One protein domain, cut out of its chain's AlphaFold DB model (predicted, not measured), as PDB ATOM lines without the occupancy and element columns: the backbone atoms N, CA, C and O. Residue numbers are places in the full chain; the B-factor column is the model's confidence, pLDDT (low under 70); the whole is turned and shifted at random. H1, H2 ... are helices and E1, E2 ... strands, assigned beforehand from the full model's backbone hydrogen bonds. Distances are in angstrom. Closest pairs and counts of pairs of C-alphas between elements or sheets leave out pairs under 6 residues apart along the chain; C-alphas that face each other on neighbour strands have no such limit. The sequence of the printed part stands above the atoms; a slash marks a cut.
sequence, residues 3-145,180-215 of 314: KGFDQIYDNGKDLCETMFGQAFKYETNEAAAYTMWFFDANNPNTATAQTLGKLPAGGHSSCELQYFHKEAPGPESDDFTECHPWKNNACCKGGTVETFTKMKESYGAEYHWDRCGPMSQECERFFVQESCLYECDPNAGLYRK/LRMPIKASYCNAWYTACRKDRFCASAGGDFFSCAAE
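Overview. This is residues 3 to 145 and 180 to 215 of the 314 residues of the protein "Hypothetical protein" of Polarella glacialis (UniProt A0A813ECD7). The long helix H5 lies at the core of a rounded body and meets H7 near one end, making a V; H2 stands at right angles to H7, and a small ribbon of two parallel strands, E1 and E2, packs beside H2. Loops of residues 52 to 99 pack about the other end of H5, with H3 at that end of the long axis and H1, E3 and H8 at the opposite end. The printed part has 179 residues, with eight named helices and three named strands in the order H1 H2 E1 H3 H4 H5 H6 E2 H7 E3 H8. The class is mostly helix, though 74 residues, under half, are in named elements. The whole is compact, with a radius of gyration of the C-alphas of 15.7 A and spans of 45 by 35 by 28 A.

Arrangement. E1, residues 24 to 27, and E2, residues 182 to 185, are parallel neighbours at 44 degrees; N 25 and O 182 are within hydrogen-bond range at 2.8 A, as are N 184 and O 25 at 2.8 A. The closest C-alphas of E1 and H2, residues 12 to 18, are those of Lys 25 and Glu 17, 5.3 A apart. H2 touches H7, residues 186 to 196, about perpendicular at 90 degrees, closest at the C-alphas of Gly 12 and Asn 190, 4.1 A. With residues 122 to 126 alone, H5, residues 121 to 136, touches H7 at a steep tilt of 48 degrees, opposite ways, closest at the C-alphas of Cys 123 and Cys 196, 4.6 A. H4, residues 100 to 105, only just touches H5, with 3 pairs of C-alphas within 8 A, the closest those of Phe 100 and Val 128, 6.5 A. H6, residues 140 to 143, is close to H5 but not clearly touching, the closest C-alphas being those of Ala 140 and Tyr 134, 5.9 A. H1, residues 5 to 8, is near H2. E3, residues 200 to 202, pairs with no named strand, but residues 3 to 4 pair antiparallel with its residues 200 to 201. H3, residues 44 to 51, and H8, residues 209 to 215, touch no helix. Every O i to N i+4 pair is within hydrogen-bond range in H2, H3, H4 and H7, against 10 of 12 in H5 and 0 of 3 in H8, where 4 of 4 O i to N i+3 pairs are; H1 and H6 are too short for an i+4 pair.

Along the chain. E1 begins at C-alpha 24 (148.664, 181.052, 124.417). H5 is 21.6 A long, H7 15.5 A, H3 11.1 A and H8 11.0 A, ending at C-alpha 215 (146.600, 172.055, 102.610).

Size, cuts and confidence. The farthest C-alphas, of Lys 3 and Gly 58, are 45.7 A apart. Residues 146 to 179 are not printed, with 4.9 A between C-alphas 145 and 180. The links E1 to H3, H3 to H4 and H4 to H5 are long. Mean pLDDT of the printed part is 94.8; residue 205 is under 70.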
ATOM      1  N   LYS A   3     149.144 184.002 102.774       92.50
ATOM      2  CA  LYS A   3     148.699 185.386 103.014       92.50
ATOM      3  C   LYS A   3     149.703 186.162 103.849       92.50
ATOM      4  O   LYS A   3     150.538 185.559 104.513       92.50
ATOM      5  N   GLY A   4     149.621 187.490 103.799       95.00
ATOM      6  CA  GLY A   4     150.322 188.337 104.761       95.00
ATOM      7  C   GLY A   4     149.810 188.080 106.178       95.00
ATOM      8  O   GLY A   4     148.617 187.828 106.354       95.00
ATOM      9  N   PHE A   5     150.676 188.154 107.190       96.69
ATOM     10  CA  PHE A   5     150.235 188.087 108.591       96.69
ATOM     11  C   PHE A   5     149.162 189.135 108.907       96.69
ATOM     12  O   PHE A   5     148.224 188.832 109.632       96.69
ATOM     13  N   ASP A   6     149.257 190.336 108.333       96.81
ATOM     14  CA  ASP A   6     148.264 191.411 108.471       96.81
ATOM     15  C   ASP A   6     146.910 191.128 107.797       96.81
ATOM     16  O   ASP A   6     145.943 191.851 108.022       96.81
ATOM     17  N   GLN A   7     146.832 190.081 106.977       95.50
ATOM     18  CA  GLN A   7     145.592 189.583 106.380       95.50
ATOM     19  C   GLN A   7     145.024 188.377 107.137       95.50
ATOM     20  O   GLN A   7     143.879 187.999 106.891       95.50
ATOM     21  N   ILE A   8     145.841 187.728 107.971       95.44
ATOM     22  CA  ILE A   8     145.460 186.555 108.767       95.44
ATOM     23  C   ILE A   8     145.041 186.989 110.170       95.44
ATOM     24  O   ILE A   8     144.035 186.493 110.662       95.44
ATOM     25  N   TYR A   9     145.802 187.901 110.781       97.25
ATOM     26  CA  TYR A   9     145.609 188.350 112.154       97.25
ATOM     27  C   TYR A   9     145.385 189.861 112.219       97.25
ATOM     28  O   TYR A   9     146.125 190.644 111.614       97.25
ATOM     29  N   ASP A  10     144.425 190.282 113.037       97.31
ATOM     30  CA  ASP A  10     144.097 191.702 113.199       97.31
ATOM     31  C   ASP A  10     145.170 192.475 113.988       97.31
ATOM     32  O   ASP A  10     145.374 193.674 113.784       97.31
ATOM     33  N   ASN A  11     145.822 191.817 114.952       98.38
ATOM     34  CA  ASN A  11     146.827 192.400 115.848       98.38
ATOM     35  C   ASN A  11     147.572 191.304 116.640       98.38
ATOM     36  O   ASN A  11     147.331 190.113 116.463       98.38
ATOM     37  N   GLY A  12     148.459 191.710 117.560       98.44
ATOM     38  CA  GLY A  12     149.229 190.791 118.408       98.44
ATOM     39  C   GLY A  12     148.394 189.872 119.297       98.44
ATOM     40  O   GLY A  12     148.797 188.736 119.532       98.44
ATOM     41  N   LYS A  13     147.223 190.319 119.769       98.50
ATOM     42  CA  LYS A  13     146.324 189.460 120.548       98.50
ATOM     43  C   LYS A  13     145.773 188.332 119.694       98.50
ATOM     44  O   LYS A  13     145.868 187.181 120.107       98.50
ATOM     45  N   ASP A  14     145.234 188.671 118.530       98.06
ATOM     46  CA  ASP A  14     144.703 187.677 117.600       98.06
ATOM     47  C   ASP A  14     145.799 186.684 117.182       98.06
ATOM     48  O   ASP A  14     145.627 185.481 117.335       98.06
ATOM     49  N   LEU A  15     146.991 187.177 116.824       97.81
ATOM     50  CA  LEU A  15     148.142 186.323 116.511       97.81
ATOM     51  C   LEU A  15     148.440 185.306 117.625       97.81
ATOM     52  O   LEU A  15     148.484 184.106 117.362       97.81
ATOM     53  N   CYS A  16     148.632 185.770 118.863       97.62
ATOM     54  CA  CYS A  16     149.002 184.898 119.979       97.62
ATOM     55  C   CYS A  16     147.903 183.898 120.358       97.62
ATOM     56  O   CYS A  16     148.206 182.754 120.685       97.62
ATOM     57  N   GLU A  17     146.635 184.310 120.356       97.88
ATOM     58  CA  GLU A  17     145.532 183.439 120.783       97.88
ATOM     59  C   GLU A  17     145.111 182.434 119.698       97.88
ATOM     60  O   GLU A  17     144.497 181.411 120.018       97.88
ATOM     61  N   THR A  18     145.483 182.688 118.439       96.19
ATOM     62  CA  THR A  18     145.005 181.929 117.279       96.19
ATOM     63  C   THR A  18     146.071 181.018 116.666       96.19
ATOM     64  O   THR A  18     145.774 179.848 116.424       96.19
ATOM     65  N   MET A  19     147.305 181.499 116.455       96.12
ATOM     66  CA  MET A  19     148.306 180.804 115.625       96.12
ATOM     67  C   MET A  19     148.580 179.364 116.061       96.12
ATOM     68  O   MET A  19     148.687 178.491 115.213       96.12
ATOM     69  N   PHE A  20     148.659 179.099 117.366       95.06
ATOM     70  CA  PHE A  20     148.966 177.772 117.909       95.06
ATOM     71  C   PHE A  20     147.781 177.175 118.679       95.06
ATOM     72  O   PHE A  20     147.926 176.731 119.815       95.06
ATOM     73  N   GLY A  21     146.573 177.213 118.108       88.62
ATOM     74  CA  GLY A  21     145.423 176.470 118.640       88.62
ATOM     75  C   GLY A  21     145.076 176.758 120.112       88.62
ATOM     76  O   GLY A  21     144.839 175.828 120.884       88.62
ATOM     77  N   GLN A  22     145.035 178.036 120.511       93.56
ATOM     78  CA  GLN A  22     144.799 178.510 121.890       93.56
ATOM     79  C   GLN A  22     145.851 178.090 122.937       93.56
ATOM     80  O   GLN A  22     145.597 178.198 124.145       93.56
ATOM     81  N   ALA A  23     147.039 177.646 122.516       97.69
ATOM     82  CA  ALA A  23     148.155 177.376 123.424       97.69
ATOM     83  C   ALA A  23     148.495 178.593 124.301       97.69
ATOM     84  O   ALA A  23     148.794 178.443 125.489       97.69
ATOM     85  N   PHE A  24     148.355 179.798 123.745       98.56
ATOM     86  CA  PHE A  24     148.664 181.052 124.417       98.56
ATOM     87  C   PHE A  24     147.418 181.910 124.646       98.56
ATOM     88  O   PHE A  24     146.418 181.833 123.932       98.56
ATOM     89  N   LYS A  25     147.479 182.729 125.693       98.50
ATOM     90  CA  LYS A  25     146.488 183.751 126.031       98.50
ATOM     91  C   LYS A  25     147.197 185.099 126.050       98.50
ATOM     92  O   LYS A  25     148.230 185.225 126.698       98.50
ATOM     93  N   TYR A  26     146.621 186.115 125.422       98.69
ATOM     94  CA  TYR A  26     147.148 187.473 125.513       98.69
ATOM     95  C   TYR A  26     146.880 188.063 126.904       98.69
ATOM     96  O   TYR A  26     145.728 188.107 127.349       98.69
ATOM     97  N   GLU A  27     147.921 188.532 127.594       98.56
ATOM     98  CA  GLU A  27     147.809 189.054 128.957       98.56
ATOM     99  C   GLU A  27     148.367 190.475 129.083       98.56
ATOM    100  O   GLU A  27     149.556 190.725 128.893       98.56
ATOM    101  N   THR A  28     147.486 191.415 129.432       98.50
ATOM    102  CA  THR A  28     147.825 192.833 129.612       98.50
ATOM    103  C   THR A  28     148.507 193.113 130.945       98.50
ATOM    104  O   THR A  28     149.224 194.104 131.069       98.50
ATOM    105  N   ASN A  29     148.288 192.269 131.959       98.06
ATOM    106  CA  ASN A  29     149.043 192.352 133.199       98.06
ATOM    107  C   ASN A  29     150.404 191.662 133.029       98.06
ATOM    108  O   ASN A  29     150.564 190.484 133.336       98.06
ATOM    109  N   GLU A  30     151.393 192.421 132.563       97.44
ATOM    110  CA  GLU A  30     152.753 191.946 132.270       97.44
ATOM    111  C   GLU A  30     153.442 191.247 133.460       97.44
ATOM    112  O   GLU A  30     154.260 190.351 133.257       97.44
ATOM    113  N   ALA A  31     153.099 191.618 134.701       96.31
ATOM    114  CA  ALA A  31     153.637 190.992 135.915       96.31
ATOM    115  C   ALA A  31     153.064 189.584 136.177       96.31
ATOM    116  O   ALA A  31     153.628 188.817 136.952       96.31
ATOM    117  N   ALA A  32     151.945 189.248 135.536       96.75
ATOM    118  CA  ALA A  32     151.257 187.964 135.615       96.75
ATOM    119  C   ALA A  32     151.381 187.167 134.301       96.75
ATOM    120  O   ALA A  32     150.554 186.296 134.021       96.75
ATOM    121  N   ALA A  33     152.389 187.481 133.483       98.44
ATOM    122  CA  ALA A  33     152.544 186.946 132.139       98.44
ATOM    123  C   ALA A  33     153.979 186.484 131.851       98.44
ATOM    124  O   ALA A  33     154.961 186.976 132.414       98.44
ATOM    125  N   TYR A  34     154.082 185.514 130.954       98.75
ATOM    126  CA  TYR A  34     155.315 184.868 130.535       98.75
ATOM    127  C   TYR A  34     155.890 185.559 129.299       98.75
ATOM    128  O   TYR A  34     155.176 186.200 128.524       98.75
ATOM    129  N   THR A  35     157.195 185.413 129.108       98.50
ATOM    130  CA  THR A  35     157.902 185.804 127.883       98.50
ATOM    131  C   THR A  35     158.477 184.563 127.216       98.50
ATOM    132  O   THR A  35     158.861 183.625 127.914       98.50
ATOM    133  N   MET A  36     158.564 184.553 125.886       98.50
ATOM    134  CA  MET A  36     159.195 183.446 125.151       98.50
ATOM    135  C   MET A  36     160.701 183.656 124.951       98.50
ATOM    136  O   MET A  36     161.355 182.867 124.290       98.50
ATOM    137  N   TRP A  37     161.262 184.732 125.506       98.38
ATOM    138  CA  TRP A  37     162.700 184.983 125.505       98.38
ATOM    139  C   TRP A  37     163.103 185.944 126.622       98.38
ATOM    140  O   TRP A  37     162.309 186.800 127.030       98.38
ATOM    141  N   PHE A  38     164.338 185.824 127.108       97.75
ATOM    142  CA  PHE A  38     164.907 186.689 128.139       97.75
ATOM    143  C   PHE A  38     166.437 186.741 128.044       97.75
ATOM    144  O   PHE A  38     167.071 185.850 127.485       97.75
ATOM    145  N   PHE A  39     167.020 187.801 128.604       95.69
ATOM    146  CA  PHE A  39     168.474 188.015 128.657       95.69
ATOM    147  C   PHE A  39     169.037 187.935 130.079       95.69
ATOM    148  O   PHE A  39     170.250 187.975 130.273       95.69
ATOM    149  N   ASP A  40     168.156 187.840 131.077       94.56
ATOM    150  CA  ASP A  40     168.539 187.704 132.474       94.56
ATOM    151  C   ASP A  40     169.221 186.355 132.730       94.56
ATOM    152  O   ASP A  40     168.922 185.350 132.089       94.56
ATOM    153  N   ALA A  41     170.109 186.311 133.727       91.38
ATOM    154  CA  ALA A  41     170.801 185.077 134.108       91.38
ATOM    155  C   ALA A  41     169.847 183.980 134.618       91.38
ATOM    156  O   ALA A  41     170.179 182.796 134.578       91.38
ATOM    157  N   ASN A  42     168.674 184.380 135.116       94.06
ATOM    158  CA  ASN A  42     167.647 183.490 135.632       94.06
ATOM    159  C   ASN A  42     166.382 183.623 134.789       94.06
ATOM    160  O   ASN A  42     165.986 184.735 134.446       94.06
ATOM    161  N   ASN A  43     165.707 182.500 134.542       97.38
ATOM    162  CA  ASN A  43     164.436 182.494 133.829       97.38
ATOM    163  C   ASN A  43     163.353 183.270 134.620       97.38
ATOM    164  O   ASN A  43     162.935 182.798 135.686       97.38
ATOM    165  N   PRO A  44     162.850 184.416 134.115       97.38
ATOM    166  CA  PRO A  44     161.831 185.208 134.806       97.38
ATOM    167  C   PRO A  44     160.478 184.485 134.888       97.38
ATOM    168  O   PRO A  44     159.691 184.752 135.797       97.38
ATOM    169  N   ASN A  45     160.218 183.528 133.991       98.25
ATOM    170  CA  ASN A  45     158.977 182.759 133.959       98.25
ATOM    171  C   ASN A  45     158.773 181.918 135.228       98.25
ATOM    172  O   ASN A  45     157.631 181.689 135.624       98.25
ATOM    173  N   THR A  46     159.855 181.524 135.908       97.00
ATOM    174  CA  THR A  46     159.797 180.814 137.195       97.00
ATOM    175  C   THR A  46     159.113 181.665 138.267       97.00
ATOM    176  O   THR A  46     158.217 181.189 138.965       97.00
ATOM    177  N   ALA A  47     159.481 182.947 138.372       96.25
ATOM    178  CA  ALA A  47     158.876 183.869 139.334       96.25
ATOM    179  C   ALA A  47     157.408 184.162 138.986       96.25
ATOM    180  O   ALA A  47     156.547 184.191 139.873       96.25
ATOM    181  N   THR A  48     157.098 184.306 137.692       97.94
ATOM    182  CA  THR A  48     155.713 184.425 137.211       97.94
ATOM    183  C   THR A  48     154.892 183.194 137.601       97.94
ATOM    184  O   THR A  48     153.808 183.329 138.167       97.94
ATOM    185  N   ALA A  49     155.411 181.985 137.378       98.12
ATOM    186  CA  ALA A  49     154.713 180.746 137.709       98.12
ATOM    187  C   ALA A  49     154.446 180.589 139.211       98.12
ATOM    188  O   ALA A  49     153.358 180.154 139.596       98.12
ATOM    189  N   GLN A  50     155.395 180.985 140.060       96.75
ATOM    190  CA  GLN A  50     155.209 181.006 141.514       96.75
ATOM    191  C   GLN A  50     154.138 182.016 141.932       96.75
ATOM    192  O   GLN A  50     153.243 181.681 142.705       96.75
ATOM    193  N   THR A  51     154.176 183.228 141.370       95.62
ATOM    194  CA  THR A  51     153.196 184.291 141.653       95.62
ATOM    195  C   THR A  51     151.775 183.870 141.274       95.62
ATOM    196  O   THR A  51     150.820 184.175 141.983       95.62
ATOM    197  N   LEU A  52     151.632 183.116 140.183       97.12
ATOM    198  CA  LEU A  52     150.355 182.567 139.726       97.12
ATOM    199  C   LEU A  52     149.918 181.298 140.481       97.12
ATOM    200  O   LEU A  52     148.870 180.738 140.163       97.12
ATOM    201  N   GLY A  53     150.713 180.807 141.438       96.75
ATOM    202  CA  GLY A  53     150.434 179.568 142.170       96.75
ATOM    203  C   GLY A  53     150.521 178.300 141.312       96.75
ATOM    204  O   GLY A  53     150.001 177.257 141.703       96.75
ATOM    205  N   LYS A  54     151.155 178.381 140.136       95.56
ATOM    206  CA  LYS A  54     151.370 177.259 139.206       95.56
ATOM    207  C   LYS A  54     152.587 176.419 139.586       95.56
ATOM    208  O   LYS A  54     152.606 175.226 139.305       95.56
ATOM    209  N   LEU A  55     153.591 177.047 140.200       96.31
ATOM    210  CA  LEU A  55     154.847 176.415 140.593       96.31
ATOM    211  C   LEU A  55     155.024 176.495 142.118       96.31
ATOM    212  O   LEU A  55     155.037 177.604 142.660       96.31
ATOM    213  N   PRO A  56     155.171 175.364 142.833       92.88
ATOM    214  CA  PRO A  56     155.484 175.387 144.256       92.88
ATOM    215  C   PRO A  56     156.900 175.921 144.525       92.88
ATOM    216  O   PRO A  56     157.765 175.942 143.651       92.88
ATOM    217  N   ALA A  57     157.171 176.291 145.781       89.00
ATOM    218  CA  ALA A  57     158.478 176.807 146.207       89.00
ATOM    219  C   ALA A  57     159.649 175.836 145.946       89.00
ATOM    220  O   ALA A  57     160.785 176.276 145.805       89.00
ATOM    221  N   GLY A  58     159.374 174.529 145.858       88.38
ATOM    222  CA  GLY A  58     160.365 173.499 145.529       88.38
ATOM    223  C   GLY A  58     160.822 173.487 144.064       88.38
ATOM    224  O   GLY A  58     161.712 172.713 143.728       88.38
ATOM    225  N   GLY A  59     160.242 174.325 143.200       92.56
ATOM    226  CA  GLY A  59     160.566 174.366 141.777       92.56
ATOM    227  C   GLY A  59     159.947 173.206 140.995       92.56
ATOM    228  O   GLY A  59     158.910 172.661 141.373       92.56
ATOM    229  N   HIS A  60     160.568 172.870 139.867       94.81
ATOM    230  CA  HIS A  60     160.095 171.827 138.959       94.81
ATOM    231  C   HIS A  60     160.699 170.473 139.337       94.81
ATOM    232  O   HIS A  60     161.918 170.349 139.438       94.81
ATOM    233  N   SER A  61     159.859 169.449 139.485       93.19
ATOM    234  CA  SER A  61     160.297 168.052 139.633       93.19
ATOM    235  C   SER A  61     160.321 167.281 138.312       93.19
ATOM    236  O   SER A  61     160.927 166.218 138.241       93.19
ATOM    237  N   SER A  62     159.629 167.789 137.293       94.56
ATOM    238  CA  SER A  62     159.349 167.096 136.036       94.56
ATOM    239  C   SER A  62     159.174 168.088 134.889       94.56
ATOM    240  O   SER A  62     158.799 169.246 135.101       94.56
ATOM    241  N   CYS A  63     159.424 167.621 133.669       96.88
ATOM    242  CA  CYS A  63     158.979 168.279 132.446       96.88
ATOM    243  C   CYS A  63     157.649 167.653 132.019       96.88
ATOM    244  O   CYS A  63     157.565 166.458 131.747       96.88
ATOM    245  N   GLU A  64     156.581 168.449 132.019       93.94
ATOM    246  CA  GLU A  64     155.225 167.911 131.837       93.94
ATOM    247  C   GLU A  64     154.845 167.691 130.371       93.94
ATOM    248  O   GLU A  64     154.035 166.805 130.088       93.94
ATOM    249  N   LEU A  65     155.402 168.492 129.455       95.25
ATOM    250  CA  LEU A  65     155.279 168.252 128.018       95.25
ATOM    251  C   LEU A  65     156.105 167.028 127.632       95.25
ATOM    252  O   LEU A  65     157.074 166.681 128.303       95.25
ATOM    253  N   GLN A  66     155.667 166.347 126.583       89.75
ATOM    254  CA  GLN A  66     156.259 165.106 126.103       89.75
ATOM    255  C   GLN A  66     156.526 165.213 124.599       89.75
ATOM    256  O   GLN A  66     156.029 166.133 123.956       89.75
ATOM    257  N   TYR A  67     157.242 164.216 124.065       88.12
ATOM    258  CA  TYR A  67     157.727 164.037 122.683       88.12
ATOM    259  C   TYR A  67     159.250 164.201 122.583       88.12
ATOM    260  O   TYR A  67     159.943 163.195 122.425       88.12
ATOM    261  N   PHE A  68     159.786 165.411 122.775       91.81
ATOM    262  CA  PHE A  68     161.241 165.656 122.786       91.81
ATOM    263  C   PHE A  68     161.810 166.082 124.147       91.81
ATOM    264  O   PHE A  68     163.030 166.210 124.298       91.81
ATOM    265  N   HIS A  69     160.950 166.249 125.149       96.75
ATOM    266  CA  HIS A  69     161.333 166.690 126.485       96.75
ATOM    267  C   HIS A  69     162.022 165.586 127.302       96.75
ATOM    268  O   HIS A  69     161.786 164.388 127.134       96.75
ATOM    269  N   LYS A  70     162.898 166.009 128.213       97.69
ATOM    270  CA  LYS A  70     163.497 165.181 129.270       97.69
ATOM    271  C   LYS A  70     162.440 164.809 130.316       97.69
ATOM    272  O   LYS A  70     161.364 165.383 130.338       97.69
ATOM    273  N   GLU A  71     162.752 163.889 131.226       95.94
ATOM    274  CA  GLU A  71     161.845 163.572 132.346       95.94
ATOM    275  C   GLU A  71     161.794 164.698 133.389       95.94
ATOM    276  O   GLU A  71     160.733 165.014 133.925       95.94
ATOM    277  N   ALA A  72     162.937 165.332 133.653       97.19
ATOM    278  CA  ALA A  72     163.087 166.431 134.596       97.19
ATOM    279  C   ALA A  72     164.014 167.509 134.015       97.19
ATOM    280  O   ALA A  72     164.893 167.193 133.199       97.19
ATOM    281  N   PRO A  73     163.831 168.779 134.412       97.75
ATOM    282  CA  PRO A  73     164.678 169.848 133.927       97.75
ATOM    283  C   PRO A  73     166.079 169.755 134.534       97.75
ATOM    284  O   PRO A  73     166.280 169.234 135.631       97.75
ATOM    285  N   GLY A  74     167.061 170.256 133.795       97.38
ATOM    286  CA  GLY A  74     168.455 170.244 134.219       97.38
ATOM    287  C   GLY A  74     169.360 170.985 133.241       97.38
ATOM    288  O   GLY A  74     168.877 171.434 132.194       97.38
ATOM    289  N   PRO A  75     170.651 171.127 133.577       97.44
ATOM    290  CA  PRO A  75     171.593 171.871 132.759       97.44
ATOM    291  C   PRO A  75     171.900 171.158 131.436       97.44
ATOM    292  O   PRO A  75     171.957 169.930 131.378       97.44
ATOM    293  N   GLU A  76     172.139 171.952 130.398       97.44
ATOM    294  CA  GLU A  76     172.653 171.533 129.093       97.44
ATOM    295  C   GLU A  76     174.153 171.855 128.965       97.44
ATOM    296  O   GLU A  76     174.713 172.622 129.756       97.44
ATOM    297  N   SER A  77     174.820 171.242 127.981       95.06
ATOM    298  CA  SER A  77     176.260 171.420 127.748       95.06
ATOM    299  C   SER A  77     176.619 172.835 127.276       95.06
ATOM    300  O   SER A  77     175.761 173.673 126.994       95.06
ATOM    301  N   ASP A  78     177.920 173.115 127.171       92.69
ATOM    302  CA  ASP A  78     178.409 174.406 126.679       92.69
ATOM    303  C   ASP A  78     178.060 174.691 125.212       92.69
ATOM    304  O   ASP A  78     177.973 175.859 124.838       92.69
ATOM    305  N   ASP A  79     177.749 173.654 124.434       91.25
ATOM    306  CA  ASP A  79     177.337 173.757 123.028       91.25
ATOM    307  C   ASP A  79     175.863 174.187 122.862       91.25
ATOM    308  O   ASP A  79     175.363 174.334 121.747       91.25
ATOM    309  N   PHE A  80     175.148 174.423 123.968       95.38
ATOM    310  CA  PHE A  80     173.755 174.866 123.982       95.38
ATOM    311  C   PHE A  80     173.623 176.369 123.674       95.38
ATOM    312  O   PHE A  80     173.548 177.206 124.580       95.38
ATOM    313  N   THR A  81     173.623 176.714 122.384       94.25
ATOM    314  CA  THR A  81     173.751 178.104 121.908       94.25
ATOM    315  C   THR A  81     172.445 178.737 121.427       94.25
ATOM    316  O   THR A  81     172.163 179.871 121.806       94.25
ATOM    317  N   GLU A  82     171.618 178.041 120.646       95.56
ATOM    318  CA  GLU A  82     170.420 178.646 120.037       95.56
ATOM    319  C   GLU A  82     169.342 178.987 121.080       95.56
ATOM    320  O   GLU A  82     168.819 180.093 121.074       95.56
ATOM    321  N   CYS A  83     169.063 178.087 122.033       97.38
ATOM    322  CA  CYS A  83     168.131 178.322 123.148       97.38
ATOM    323  C   CYS A  83     168.857 178.646 124.466       97.38
ATOM    324  O   CYS A  83     168.363 178.328 125.550       97.38
ATOM    325  N   HIS A  84     170.024 179.296 124.397       96.44
ATOM    326  CA  HIS A  84     170.907 179.531 125.547       96.44
ATOM    327  C   HIS A  84     170.265 180.118 126.825       96.44
ATOM    328  O   HIS A  84     170.802 179.825 127.898       96.44
ATOM    329  N   PRO A  85     169.157 180.900 126.808       97.94
ATOM    330  CA  PRO A  85     168.565 181.402 128.052       97.94
ATOM    331  C   PRO A  85     168.176 180.290 129.040       97.94
ATOM    332  O   PRO A  85     168.220 180.496 130.253       97.94
ATOM    333  N   TRP A  86     167.869 179.082 128.551       98.19
ATOM    334  CA  TRP A  86     167.503 177.935 129.392       98.19
ATOM    335  C   TRP A  86     168.670 177.017 129.763       98.19
ATOM    336  O   TRP A  86     168.447 176.032 130.463       98.19
ATOM    337  N   LYS A  87     169.913 177.328 129.367       97.25
ATOM    338  CA  LYS A  87     171.078 176.435 129.518       97.25
ATOM    339  C   LYS A  87     171.214 175.802 130.904       97.25
ATOM    340  O   LYS A  87     171.522 174.624 131.007       97.25
ATOM    341  N   ASN A  88     170.992 176.564 131.971       96.19
ATOM    342  CA  ASN A  88     171.193 176.077 133.339       96.19
ATOM    343  C   ASN A  88     170.056 175.172 133.845       96.19
ATOM    344  O   ASN A  88     170.243 174.460 134.829       96.19
ATOM    345  N   ASN A  89     168.875 175.227 133.223       97.12
ATOM    346  CA  ASN A  89     167.691 174.495 133.659       97.12
ATOM    347  C   ASN A  89     166.657 174.387 132.521       97.12
ATOM    348  O   ASN A  89     165.675 175.133 132.494       97.12
ATOM    349  N   ALA A  90     166.891 173.469 131.581       97.94
ATOM    350  CA  ALA A  90     166.043 173.245 130.409       97.94
ATOM    351  C   ALA A  90     165.300 171.908 130.484       97.94
ATOM    352  O   ALA A  90     165.797 170.961 131.094       97.94
ATOM    353  N   CYS A  91     164.164 171.809 129.797       98.44
ATOM    354  CA  CYS A  91     163.446 170.560 129.525       98.44
ATOM    355  C   CYS A  91     163.794 169.915 128.178       98.44
ATOM    356  O   CYS A  91     163.587 168.715 128.017       98.44
ATOM    357  N   CYS A  92     164.380 170.658 127.245       97.75
ATOM    358  CA  CYS A  92     164.875 170.137 125.976       97.75
ATOM    359  C   CYS A  92     166.260 169.497 126.143       97.75
ATOM    360  O   CYS A  92     166.898 169.647 127.186       97.75
ATOM    361  N   LYS A  93     166.727 168.805 125.099       95.94
ATOM    362  CA  LYS A  93     168.131 168.409 124.918       95.94
ATOM    363  C   LYS A  93     168.757 169.317 123.863       95.94
ATOM    364  O   LYS A  93     168.078 169.651 122.894       95.94
ATOM    365  N   GLY A  94     170.044 169.637 123.970       94.12
ATOM    366  CA  GLY A  94     170.726 170.500 123.000       94.12
ATOM    367  C   GLY A  94     170.592 170.039 121.549       94.12
ATOM    368  O   GLY A  94     170.299 170.854 120.685       94.12
ATOM    369  N   GLY A  95     170.654 168.730 121.287       92.88
ATOM    370  CA  GLY A  95     170.452 168.182 119.936       92.88
ATOM    371  C   GLY A  95     169.037 168.357 119.356       92.88
ATOM    372  O   GLY A  95     168.852 168.197 118.151       92.88
ATOM    373  N   THR A  96     168.032 168.674 120.182       92.38
ATOM    374  CA  THR A  96     166.671 169.010 119.719       92.38
ATOM    375  C   THR A  96     166.616 170.434 119.165       92.38
ATOM    376  O   THR A  96     165.887 170.701 118.216       92.38
ATOM    377  N   VAL A  97     167.411 171.340 119.734       95.44
ATOM    378  CA  VAL A  97     167.348 172.785 119.473       95.44
ATOM    379  C   VAL A  97     168.676 173.350 118.967       95.44
ATOM    380  O   VAL A  97     168.956 174.528 119.128       95.44
ATOM    381  N   GLU A  98     169.518 172.506 118.374       92.88
ATOM    382  CA  GLU A  98     170.899 172.845 118.007       92.88
ATOM    383  C   GLU A  98     170.980 174.010 117.015       92.88
ATOM    384  O   GLU A  98     171.871 174.849 117.101       92.88
ATOM    385  N   THR A  99     170.039 174.064 116.071       93.38
ATOM    386  CA  THR A  99     169.969 175.102 115.041       93.38
ATOM    387  C   THR A  99     168.523 175.451 114.720       93.38
ATOM    388  O   THR A  99     167.606 174.648 114.930       93.38
ATOM    389  N   PHE A 100     168.316 176.625 114.119       90.25
ATOM    390  CA  PHE A 100     167.006 177.014 113.595       90.25
ATOM    391  C   PHE A 100     166.454 175.982 112.590       90.25
ATOM    392  O   PHE A 100     165.281 175.621 112.661       90.25
ATOM    393  N   THR A 101     167.306 175.456 111.700       91.94
ATOM    394  CA  THR A 101     166.934 174.431 110.716       91.94
ATOM    395  C   THR A 101     166.448 173.173 111.413       91.94
ATOM    396  O   THR A 101     165.390 172.651 111.070       91.94
ATOM    397  N   LYS A 102     167.171 172.730 112.449       93.19
ATOM    398  CA  LYS A 102     166.788 171.550 113.220       93.19
ATOM    399  C   LYS A 102     165.398 171.712 113.832       93.19
ATOM    400  O   LYS A 102     164.582 170.804 113.696       93.19
ATOM    401  N   MET A 103     165.106 172.855 114.454       94.31
ATOM    402  CA  MET A 103     163.791 173.116 115.054       94.31
ATOM    403  C   MET A 103     162.681 173.132 114.003       94.31
ATOM    404  O   MET A 103     161.665 172.463 114.175       94.31
ATOM    405  N   LYS A 104     162.919 173.803 112.874       92.56
ATOM    406  CA  LYS A 104     161.971 173.876 111.758       92.56
ATOM    407  C   LYS A 104     161.608 172.500 111.196       92.56
ATOM    408  O   LYS A 104     160.450 172.243 110.887       92.56
ATOM    409  N   GLU A 105     162.595 171.613 111.087       91.50
ATOM    410  CA  GLU A 105     162.443 170.283 110.488       91.50
ATOM    411  C   GLU A 105     161.960 169.206 111.474       91.50
ATOM    412  O   GLU A 105     161.509 168.139 111.049       91.50
ATOM    413  N   SER A 106     162.033 169.456 112.786       90.12
ATOM    414  CA  SER A 106     161.836 168.435 113.834       90.12
ATOM    415  C   SER A 106     160.464 167.765 113.824       90.12
ATOM    416  O   SER A 106     160.334 166.621 114.267       90.12
ATOM    417  N   TYR A 107     159.450 168.447 113.296       88.88
ATOM    418  CA  TYR A 107     158.071 167.967 113.285       88.88
ATOM    419  C   TYR A 107     157.602 167.434 111.932       88.88
ATOM    420  O   TYR A 107     156.497 166.904 111.843       88.88
ATOM    421  N   GLY A 108     158.455 167.489 110.906       88.75
ATOM    422  CA  GLY A 108     158.112 167.123 109.537       88.75
ATOM    423  C   GLY A 108     157.908 168.345 108.652       88.75
ATOM    424  O   GLY A 108     157.549 169.429 109.117       88.75
ATOM    425  N   ALA A 109     158.143 168.156 107.352       84.94
ATOM    426  CA  ALA A 109     158.132 169.234 106.372       84.94
ATOM    427  C   ALA A 109     156.819 170.028 106.405       84.94
ATOM    428  O   ALA A 109     156.822 171.242 106.212       84.94
ATOM    429  N   GLU A 110     155.693 169.359 106.644       84.81
ATOM    430  CA  GLU A 110     154.357 169.949 106.690       84.81
ATOM    431  C   GLU A 110     154.150 170.970 107.825       84.81
ATOM    432  O   GLU A 110     153.230 171.781 107.726       84.81
ATOM    433  N   TYR A 111     155.015 170.969 108.847       89.44
ATOM    434  CA  TYR A 111     155.008 171.914 109.971       89.44
ATOM    435  C   TYR A 111     156.202 172.870 109.944       89.44
ATOM    436  O   TYR A 111     156.595 173.410 110.973       89.44
ATOM    437  N   HIS A 112     156.799 173.113 108.781       91.75
ATOM    438  CA  HIS A 112     157.705 174.249 108.670       91.75
ATOM    439  C   HIS A 112     156.901 175.552 108.811       91.75
ATOM    440  O   HIS A 112     155.817 175.686 108.247       91.75
ATOM    441  N   TRP A 113     157.415 176.547 109.529       92.00
ATOM    442  CA  TRP A 113     156.755 177.860 109.610       92.00
ATOM    443  C   TRP A 113     156.883 178.679 108.312       92.00
ATOM    444  O   TRP A 113     156.027 179.511 108.016       92.00
ATOM    445  N   ASP A 114     157.890 178.392 107.481       91.88
ATOM    446  CA  ASP A 114     158.252 179.133 106.262       91.88
ATOM    447  C   ASP A 114     157.701 178.513 104.958       91.88
ATOM    448  O   ASP A 114     158.226 178.726 103.863       91.88
ATOM    449  N   ARG A 115     156.590 177.766 105.022       88.50
ATOM    450  CA  ARG A 115     155.979 177.106 103.840       88.50
ATOM    451  C   ARG A 115     155.585 178.073 102.722       88.50
ATOM    452  O   ARG A 115     155.412 177.660 101.575       88.50
ATOM    453  N   CYS A 116     155.432 179.355 103.041       90.06
ATOM    454  CA  CYS A 116     155.126 180.411 102.079       90.06
ATOM    455  C   CYS A 116     156.363 181.118 101.506       90.06
ATOM    456  O   CYS A 116     156.217 182.125 100.801       90.06
ATOM    457  N   GLY A 117     157.547 180.555 101.749       88.81
ATOM    458  CA  GLY A 117     158.848 181.117 101.424       88.81
ATOM    459  C   GLY A 117     159.561 181.644 102.674       88.81
ATOM    460  O   GLY A 117     158.943 181.712 103.739       88.81
ATOM    461  N   PRO A 118     160.840 182.034 102.532       91.44
ATOM    462  CA  PRO A 118     161.619 182.592 103.629       91.44
ATOM    463  C   PRO A 118     160.900 183.764 104.296       91.44
ATOM    464  O   PRO A 118     160.288 184.599 103.623       91.44
ATOM    465  N   MET A 119     160.990 183.807 105.619       94.06
ATOM    466  CA  MET A 119     160.471 184.893 106.443       94.06
ATOM    467  C   MET A 119     161.594 185.900 106.699       94.06
ATOM    468  O   MET A 119     162.776 185.559 106.642       94.06
ATOM    469  N   SER A 120     161.238 187.148 106.985       97.19
ATOM    470  CA  SER A 120     162.182 188.143 107.478       97.19
ATOM    471  C   SER A 120     162.877 187.624 108.736       97.19
ATOM    472  O   SER A 120     162.279 186.906 109.545       97.19
ATOM    473  N   GLN A 121     164.146 187.994 108.916       96.75
ATOM    474  CA  GLN A 121     164.920 187.554 110.075       96.75
ATOM    475  C   GLN A 121     164.233 187.980 111.378       96.75
ATOM    476  O   GLN A 121     164.182 187.210 112.334       96.75
ATOM    477  N   GLU A 122     163.668 189.187 111.409       96.88
ATOM    478  CA  GLU A 122     162.949 189.721 112.560       96.88
ATOM    479  C   GLU A 122     161.735 188.861 112.920       96.88
ATOM    480  O   GLU A 122     161.501 188.606 114.100       96.88
ATOM    481  N   CYS A 123     160.981 188.395 111.923       98.31
ATOM    482  CA  CYS A 123     159.828 187.535 112.136       98.31
ATOM    483  C   CYS A 123     160.230 186.104 112.527       98.31
ATOM    484  O   CYS A 123     159.693 185.553 113.489       98.31
ATOM    485  N   GLU A 124     161.204 185.508 111.833       97.00
ATOM    486  CA  GLU A 124     161.631 184.124 112.079       97.00
ATOM    487  C   GLU A 124     162.211 183.938 113.486       97.00
ATOM    488  O   GLU A 124     162.002 182.900 114.118       97.00
ATOM    489  N   ARG A 125     162.871 184.963 114.041       97.69
ATOM    490  CA  ARG A 125     163.362 184.897 115.422       97.69
ATOM    491  C   ARG A 125     162.249 184.660 116.445       97.69
ATOM    492  O   ARG A 125     162.527 184.025 117.454       97.69
ATOM    493  N   PHE A 126     161.014 185.101 116.206       98.50
ATOM    494  CA  PHE A 126     159.906 184.799 117.119       98.50
ATOM    495  C   PHE A 126     159.480 183.327 117.075       98.50
ATOM    496  O   PHE A 126     159.163 182.772 118.121       98.50
ATOM    497  N   PHE A 127     159.541 182.672 115.912       97.81
ATOM    498  CA  PHE A 127     159.285 181.229 115.807       97.81
ATOM    499  C   PHE A 127     160.356 180.414 116.532       97.81
ATOM    500  O   PHE A 127     160.033 179.482 117.259       97.81
ATOM    501  N   VAL A 128     161.622 180.822 116.414       98.00
ATOM    502  CA  VAL A 128     162.721 180.233 117.193       98.00
ATOM    503  C   VAL A 128     162.493 180.409 118.698       98.00
ATOM    504  O   VAL A 128     162.641 179.457 119.456       98.00
ATOM    505  N   GLN A 129     162.111 181.608 119.143       98.56
ATOM    506  CA  GLN A 129     161.855 181.887 120.561       98.56
ATOM    507  C   GLN A 129     160.666 181.082 121.105       98.56
ATOM    508  O   GLN A 129     160.749 180.548 122.209       98.56
ATOM    509  N   GLU A 130     159.590 180.948 120.328       98.06
ATOM    510  CA  GLU A 130     158.458 180.088 120.676       98.06
ATOM    511  C   GLU A 130     158.880 178.618 120.766       98.06
ATOM    512  O   GLU A 130     158.605 177.981 121.784       98.06
ATOM    513  N   SER A 131     159.651 178.120 119.794       97.50
ATOM    514  CA  SER A 131     160.194 176.757 119.824       97.50
ATOM    515  C   SER A 131     161.075 176.536 121.058       97.50
ATOM    516  O   SER A 131     160.923 175.538 121.758       97.50
ATOM    517  N   CYS A 132     161.949 177.488 121.404       98.44
ATOM    518  CA  CYS A 132     162.754 177.404 122.620       98.44
ATOM    519  C   CYS A 132     161.900 177.420 123.897       98.44
ATOM    520  O   CYS A 132     162.182 176.656 124.819       98.44
ATOM    521  N   LEU A 133     160.850 178.247 123.975       98.62
ATOM    522  CA  LEU A 133     159.923 178.220 125.108       98.62
ATOM    523  C   LEU A 133     159.264 176.842 125.227       98.62
ATOM    524  O   LEU A 133     159.272 176.257 126.309       98.62
ATOM    525  N   TYR A 134     158.688 176.344 124.134       98.19
ATOM    526  CA  TYR A 134     157.941 175.092 124.109       98.19
ATOM    527  C   TYR A 134     158.828 173.891 124.461       98.19
ATOM    528  O   TYR A 134     158.462 173.069 125.304       98.19
ATOM    529  N   GLU A 135     160.014 173.796 123.860       97.94
ATOM    530  CA  GLU A 135     160.931 172.676 124.074       97.94
ATOM    531  C   GLU A 135     161.658 172.775 125.420       97.94
ATOM    532  O   GLU A 135     161.840 171.774 126.119       97.94
ATOM    533  N   CYS A 136     162.114 173.971 125.798       98.50
ATOM    534  CA  CYS A 136     163.105 174.124 126.859       98.50
ATOM    535  C   CYS A 136     162.553 174.690 128.164       98.50
ATOM    536  O   CYS A 136     163.117 174.362 129.208       98.50
ATOM    537  N   ASP A 137     161.494 175.504 128.162       98.50
ATOM    538  CA  ASP A 137     161.033 176.154 129.388       98.50
ATOM    539  C   ASP A 137     160.293 175.169 130.310       98.50
ATOM    540  O   ASP A 137     159.208 174.690 129.965       98.50
ATOM    541  N   PRO A 138     160.792 174.904 131.534       97.75
ATOM    542  CA  PRO A 138     160.110 174.007 132.467       97.75
ATOM    543  C   PRO A 138     158.704 174.485 132.865       97.75
ATOM    544  O   PRO A 138     157.874 173.696 133.321       97.75
ATOM    545  N   ASN A 139     158.408 175.776 132.686       98.25
ATOM    546  CA  ASN A 139     157.107 176.364 132.969       98.25
ATOM    547  C   ASN A 139     156.070 176.118 131.869       98.25
ATOM    548  O   ASN A 139     154.877 176.166 132.179       98.25
ATOM    549  N   ALA A 140     156.475 175.828 130.626       97.88
ATOM    550  CA  ALA A 140     155.541 175.543 129.531       97.88
ATOM    551  C   ALA A 140     154.632 174.349 129.881       97.88
ATOM    552  O   ALA A 140     153.408 174.393 129.730       97.88
ATOM    553  N   GLY A 141     155.217 173.329 130.512       95.56
ATOM    554  CA  GLY A 141     154.515 172.146 130.997       95.56
ATOM    555  C   GLY A 141     153.394 172.391 132.011       95.56
ATOM    556  O   GLY A 141     152.417 171.640 132.040       95.56
ATOM    557  N   LEU A 142     153.449 173.483 132.780       96.44
ATOM    558  CA  LEU A 142     152.396 173.855 133.742       96.44
ATOM    559  C   LEU A 142     151.078 174.279 133.057       96.44
ATOM    560  O   LEU A 142     150.058 174.511 133.721       96.44
ATOM    561  N   TYR A 143     151.109 174.394 131.727       97.12
ATOM    562  CA  TYR A 143     149.978 174.702 130.858       97.12
ATOM    563  C   TYR A 143     149.622 173.554 129.918       97.12
ATOM    564  O   TYR A 143     148.827 173.761 129.005       97.12
ATOM    565  N   ARG A 144     150.141 172.339 130.145       95.62
ATOM    566  CA  ARG A 144     149.690 171.151 129.413       95.62
ATOM    567  C   ARG A 144     148.169 171.013 129.532       95.62
ATOM    568  O   ARG A 144     147.619 170.944 130.632       95.62
ATOM    569  N   LYS A 145     147.500 170.964 128.381       95.75
ATOM    570  CA  LYS A 145     146.040 170.960 128.239       95.75
ATOM    571  C   LYS A 145     145.390 169.787 128.967       95.75
ATOM    572  O   LYS A 145     144.382 169.964 129.647       95.75
ATOM    573  N   LEU A 180     147.638 174.843 126.720       97.56
ATOM    574  CA  LEU A 180     146.398 175.605 126.752       97.56
ATOM    575  C   LEU A 180     146.543 176.872 127.600       97.56
ATOM    576  O   LEU A 180     146.734 176.814 128.818       97.56
ATOM    577  N   ARG A 181     146.321 178.020 126.953       98.00
ATOM    578  CA  ARG A 181     146.138 179.343 127.564       98.00
ATOM    579  C   ARG A 181     147.260 179.788 128.510       98.00
ATOM    580  O   ARG A 181     146.982 180.421 129.532       98.00
ATOM    581  N   MET A 182     148.517 179.509 128.171       98.69
ATOM    582  CA  MET A 182     149.656 180.121 128.859       98.69
ATOM    583  C   MET A 182     149.626 181.644 128.643       98.69
ATOM    584  O   MET A 182     149.585 182.077 127.491       98.69
ATOM    585  N   PRO A 183     149.580 182.476 129.704       98.62
ATOM    586  CA  PRO A 183     149.448 183.919 129.545       98.62
ATOM    587  C   PRO A 183     150.764 184.507 129.043       98.62
ATOM    588  O   PRO A 183     151.741 184.550 129.780       98.62
ATOM    589  N   ILE A 184     150.798 184.966 127.800       98.81
ATOM    590  CA  ILE A 184     151.965 185.612 127.204       98.81
ATOM    591  C   ILE A 184     151.790 187.121 127.298       98.81
ATOM    592  O   ILE A 184     150.696 187.657 127.094       98.81
ATOM    593  N   LYS A 185     152.889 187.801 127.619       98.88
ATOM    594  CA  LYS A 185     152.963 189.256 127.706       98.88
ATOM    595  C   LYS A 185     152.380 189.912 126.458       98.88
ATOM    596  O   LYS A 185     152.804 189.626 125.336       98.88
ATOM    597  N   ALA A 186     151.438 190.828 126.663       98.81
ATOM    598  CA  ALA A 186     150.839 191.635 125.611       98.81
ATOM    599  C   ALA A 186     151.901 192.338 124.752       98.81
ATOM    600  O   ALA A 186     151.813 192.348 123.521       98.81
ATOM    601  N   SER A 187     152.929 192.882 125.405       98.75
ATOM    602  CA  SER A 187     154.085 193.508 124.765       98.75
ATOM    603  C   SER A 187     154.811 192.563 123.798       98.75
ATOM    604  O   SER A 187     155.095 192.953 122.665       98.75
ATOM    605  N   TYR A 188     155.033 191.310 124.202       98.75
ATOM    606  CA  TYR A 188     155.689 190.287 123.389       98.75
ATOM    607  C   TYR A 188     154.840 189.906 122.167       98.75
ATOM    608  O   TYR A 188     155.321 189.951 121.037       98.75
ATOM    609  N   CYS A 189     153.550 189.630 122.371       98.81
ATOM    610  CA  CYS A 189     152.609 189.315 121.292       98.81
ATOM    611  C   CYS A 189     152.498 190.440 120.249       98.81
ATOM    612  O   CYS A 189     152.476 190.198 119.041       98.81
ATOM    613  N   ASN A 190     152.460 191.696 120.703       98.88
ATOM    614  CA  ASN A 190     152.431 192.857 119.813       98.88
ATOM    615  C   ASN A 190     153.741 193.012 119.026       98.88
ATOM    616  O   ASN A 190     153.704 193.386 117.850       98.88
ATOM    617  N   ALA A 191     154.887 192.732 119.655       98.88
ATOM    618  CA  ALA A 191     156.186 192.757 118.991       98.88
ATOM    619  C   ALA A 191     156.275 191.675 117.906       98.88
ATOM    620  O   ALA A 191     156.668 191.993 116.783       98.88
ATOM    621  N   TRP A 192     155.810 190.456 118.199       98.69
ATOM    622  CA  TRP A 192     155.746 189.363 117.227       98.69
ATOM    623  C   TRP A 192     154.917 189.758 116.003       98.69
ATOM    624  O   TRP A 192     155.413 189.746 114.875       98.69
ATOM    625  N   TYR A 193     153.681 190.218 116.210       98.69
ATOM    626  CA  TYR A 193     152.838 190.677 115.105       98.69
ATOM    627  C   TYR A 193     153.494 191.804 114.307       98.69
ATOM    628  O   TYR A 193     153.486 191.786 113.079       98.69
ATOM    629  N   THR A 194     154.105 192.775 114.985       98.75
ATOM    630  CA  THR A 194     154.761 193.904 114.315       98.75
ATOM    631  C   THR A 194     155.934 193.455 113.448       98.75
ATOM    632  O   THR A 194     156.093 193.995 112.353       98.75
ATOM    633  N   ALA A 195     156.721 192.482 113.910       98.69
ATOM    634  CA  ALA A 195     157.829 191.916 113.149       98.69
ATOM    635  C   ALA A 195     157.330 191.148 111.918       98.69
ATOM    636  O   ALA A 195     157.867 191.324 110.831       98.69
ATOM    637  N   CYS A 196     156.254 190.374 112.069       98.44
ATOM    638  CA  CYS A 196     155.770 189.465 111.033       98.44
ATOM    639  C   CYS A 196     154.732 190.043 110.073       98.44
ATOM    640  O   CYS A 196     154.493 189.455 109.026       98.44
ATOM    641  N   ARG A 197     154.084 191.175 110.382       97.25
ATOM    642  CA  ARG A 197     152.892 191.680 109.661       97.25
ATOM    643  C   ARG A 197     153.012 191.736 108.131       97.25
ATOM    644  O   ARG A 197     151.991 191.655 107.463       97.25
ATOM    645  N   LYS A 198     154.220 191.901 107.574       96.12
ATOM    646  CA  LYS A 198     154.464 191.962 106.118       96.12
ATOM    647  C   LYS A 198     154.945 190.641 105.512       96.12
ATOM    648  O   LYS A 198     154.979 190.523 104.286       96.12
ATOM    649  N   ASP A 199     155.335 189.686 106.345       97.19
ATOM    650  CA  ASP A 199     155.750 188.355 105.930       97.19
ATOM    651  C   ASP A 199     154.554 187.526 105.486       97.19
ATOM    652  O   ASP A 199     153.403 187.798 105.845       97.19
ATOM    653  N   ARG A 200     154.830 186.504 104.677       94.69
ATOM    654  CA  ARG A 200     153.809 185.549 104.264       94.69
ATOM    655  C   ARG A 200     153.791 184.355 105.195       94.69
ATOM    656  O   ARG A 200     154.833 183.810 105.530       94.69
ATOM    657  N   PHE A 201     152.591 183.902 105.507       93.94
ATOM    658  CA  PHE A 201     152.355 182.748 106.351       93.94
ATOM    659  C   PHE A 201     151.269 181.866 105.771       93.94
ATOM    660  O   PHE A 201     150.416 182.309 104.991       93.94
ATOM    661  N   CYS A 202     151.315 180.606 106.173       90.06
ATOM    662  CA  CYS A 202     150.263 179.660 105.896       90.06
ATOM    663  C   CYS A 202     149.523 179.350 107.185       90.06
ATOM    664  O   CYS A 202     150.030 178.662 108.065       90.06
ATOM    665  N   ALA A 203     148.295 179.839 107.253       86.88
ATOM    666  CA  ALA A 203     147.337 179.445 108.259       86.88
ATOM    667  C   ALA A 203     145.958 179.457 107.603       86.88
ATOM    668  O   ALA A 203     145.491 180.489 107.113       86.88
ATOM    669  N   SER A 204     145.341 178.285 107.503       78.25
ATOM    670  CA  SER A 204     144.000 178.132 106.943       78.25
ATOM    671  C   SER A 204     142.939 178.263 108.040       78.25
ATOM    672  O   SER A 204     143.262 178.438 109.215       78.25
ATOM    673  N   ALA A 205     141.661 178.218 107.650       69.25
ATOM    674  CA  ALA A 205     140.530 178.017 108.563       69.25
ATOM    675  C   ALA A 205     140.540 178.873 109.854       69.25
ATOM    676  O   ALA A 205     140.245 178.370 110.933       69.25
ATOM    677  N   GLY A 206     140.844 180.170 109.738       80.56
ATOM    678  CA  GLY A 206     140.785 181.103 110.867       80.56
ATOM    679  C   GLY A 206     142.117 181.383 111.558       80.56
ATOM    680  O   GLY A 206     142.081 181.954 112.633       80.56
ATOM    681  N   GLY A 207     143.257 181.030 110.955       90.31
ATOM    682  CA  GLY A 207     144.577 181.483 111.413       90.31
ATOM    683  C   GLY A 207     145.369 180.456 112.221       90.31
ATOM    684  O   GLY A 207     146.422 180.789 112.740       90.31
ATOM    685  N   ASP A 208     144.920 179.202 112.292       92.31
ATOM    686  CA  ASP A 208     145.665 178.136 112.970       92.31
ATOM    687  C   ASP A 208     146.824 177.623 112.097       92.31
ATOM    688  O   ASP A 208     146.613 177.175 110.965       92.31
ATOM    689  N   PHE A 209     148.045 177.649 112.625       91.81
ATOM    690  CA  PHE A 209     149.263 177.169 111.973       91.81
ATOM    691  C   PHE A 209     149.154 175.696 111.568       91.81
ATOM    692  O   PHE A 209     149.465 175.330 110.434       91.81
ATOM    693  N   PHE A 210     148.635 174.845 112.457       89.44
ATOM    694  CA  PHE A 210     148.586 173.399 112.225       89.44
ATOM    695  C   PHE A 210     147.628 173.006 111.098       89.44
ATOM    696  O   PHE A 210     147.779 171.950 110.477       89.44
ATOM    697  N   SER A 211     146.667 173.871 110.781       86.81
ATOM    698  CA  SER A 211     145.759 173.671 109.655       86.81
ATOM    699  C   SER A 211     146.484 173.682 108.297       86.81
ATOM    700  O   SER A 211     146.018 173.064 107.337       86.81
ATOM    701  N   CYS A 212     147.659 174.318 108.228       82.50
ATOM    702  CA  CYS A 212     148.469 174.423 107.021       82.50
ATOM    703  C   CYS A 212     148.941 173.062 106.487       82.50
ATOM    704  O   CYS A 212     148.932 172.822 105.274       82.50
ATOM    705  N   ALA A 213     149.306 172.147 107.391       81.81
ATOM    706  CA  ALA A 213     149.822 170.826 107.044       81.81
ATOM    707  C   ALA A 213     148.852 170.043 106.137       81.81
ATOM    708  O   ALA A 213     149.266 169.344 105.207       81.81
ATOM    709  N   ALA A 214     147.542 170.201 106.358       75.19
ATOM    710  CA  ALA A 214     146.517 169.553 105.548       75.19
ATOM    711  C   ALA A 214     146.454 170.105 104.112       75.19
ATOM    712  O   ALA A 214     146.261 169.335 103.169       75.19
ATOM    713  N   GLU A 215     146.641 171.415 103.930       75.25
ATOM    714  CA  GLU A 215     146.600 172.055 102.610       75.25
ATOM    715  C   GLU A 215     147.841 171.723 101.773       75.25
ATOM    716  O   GLU A 215     147.741 171.421 100.580       75.25
TER     717      GLU A 215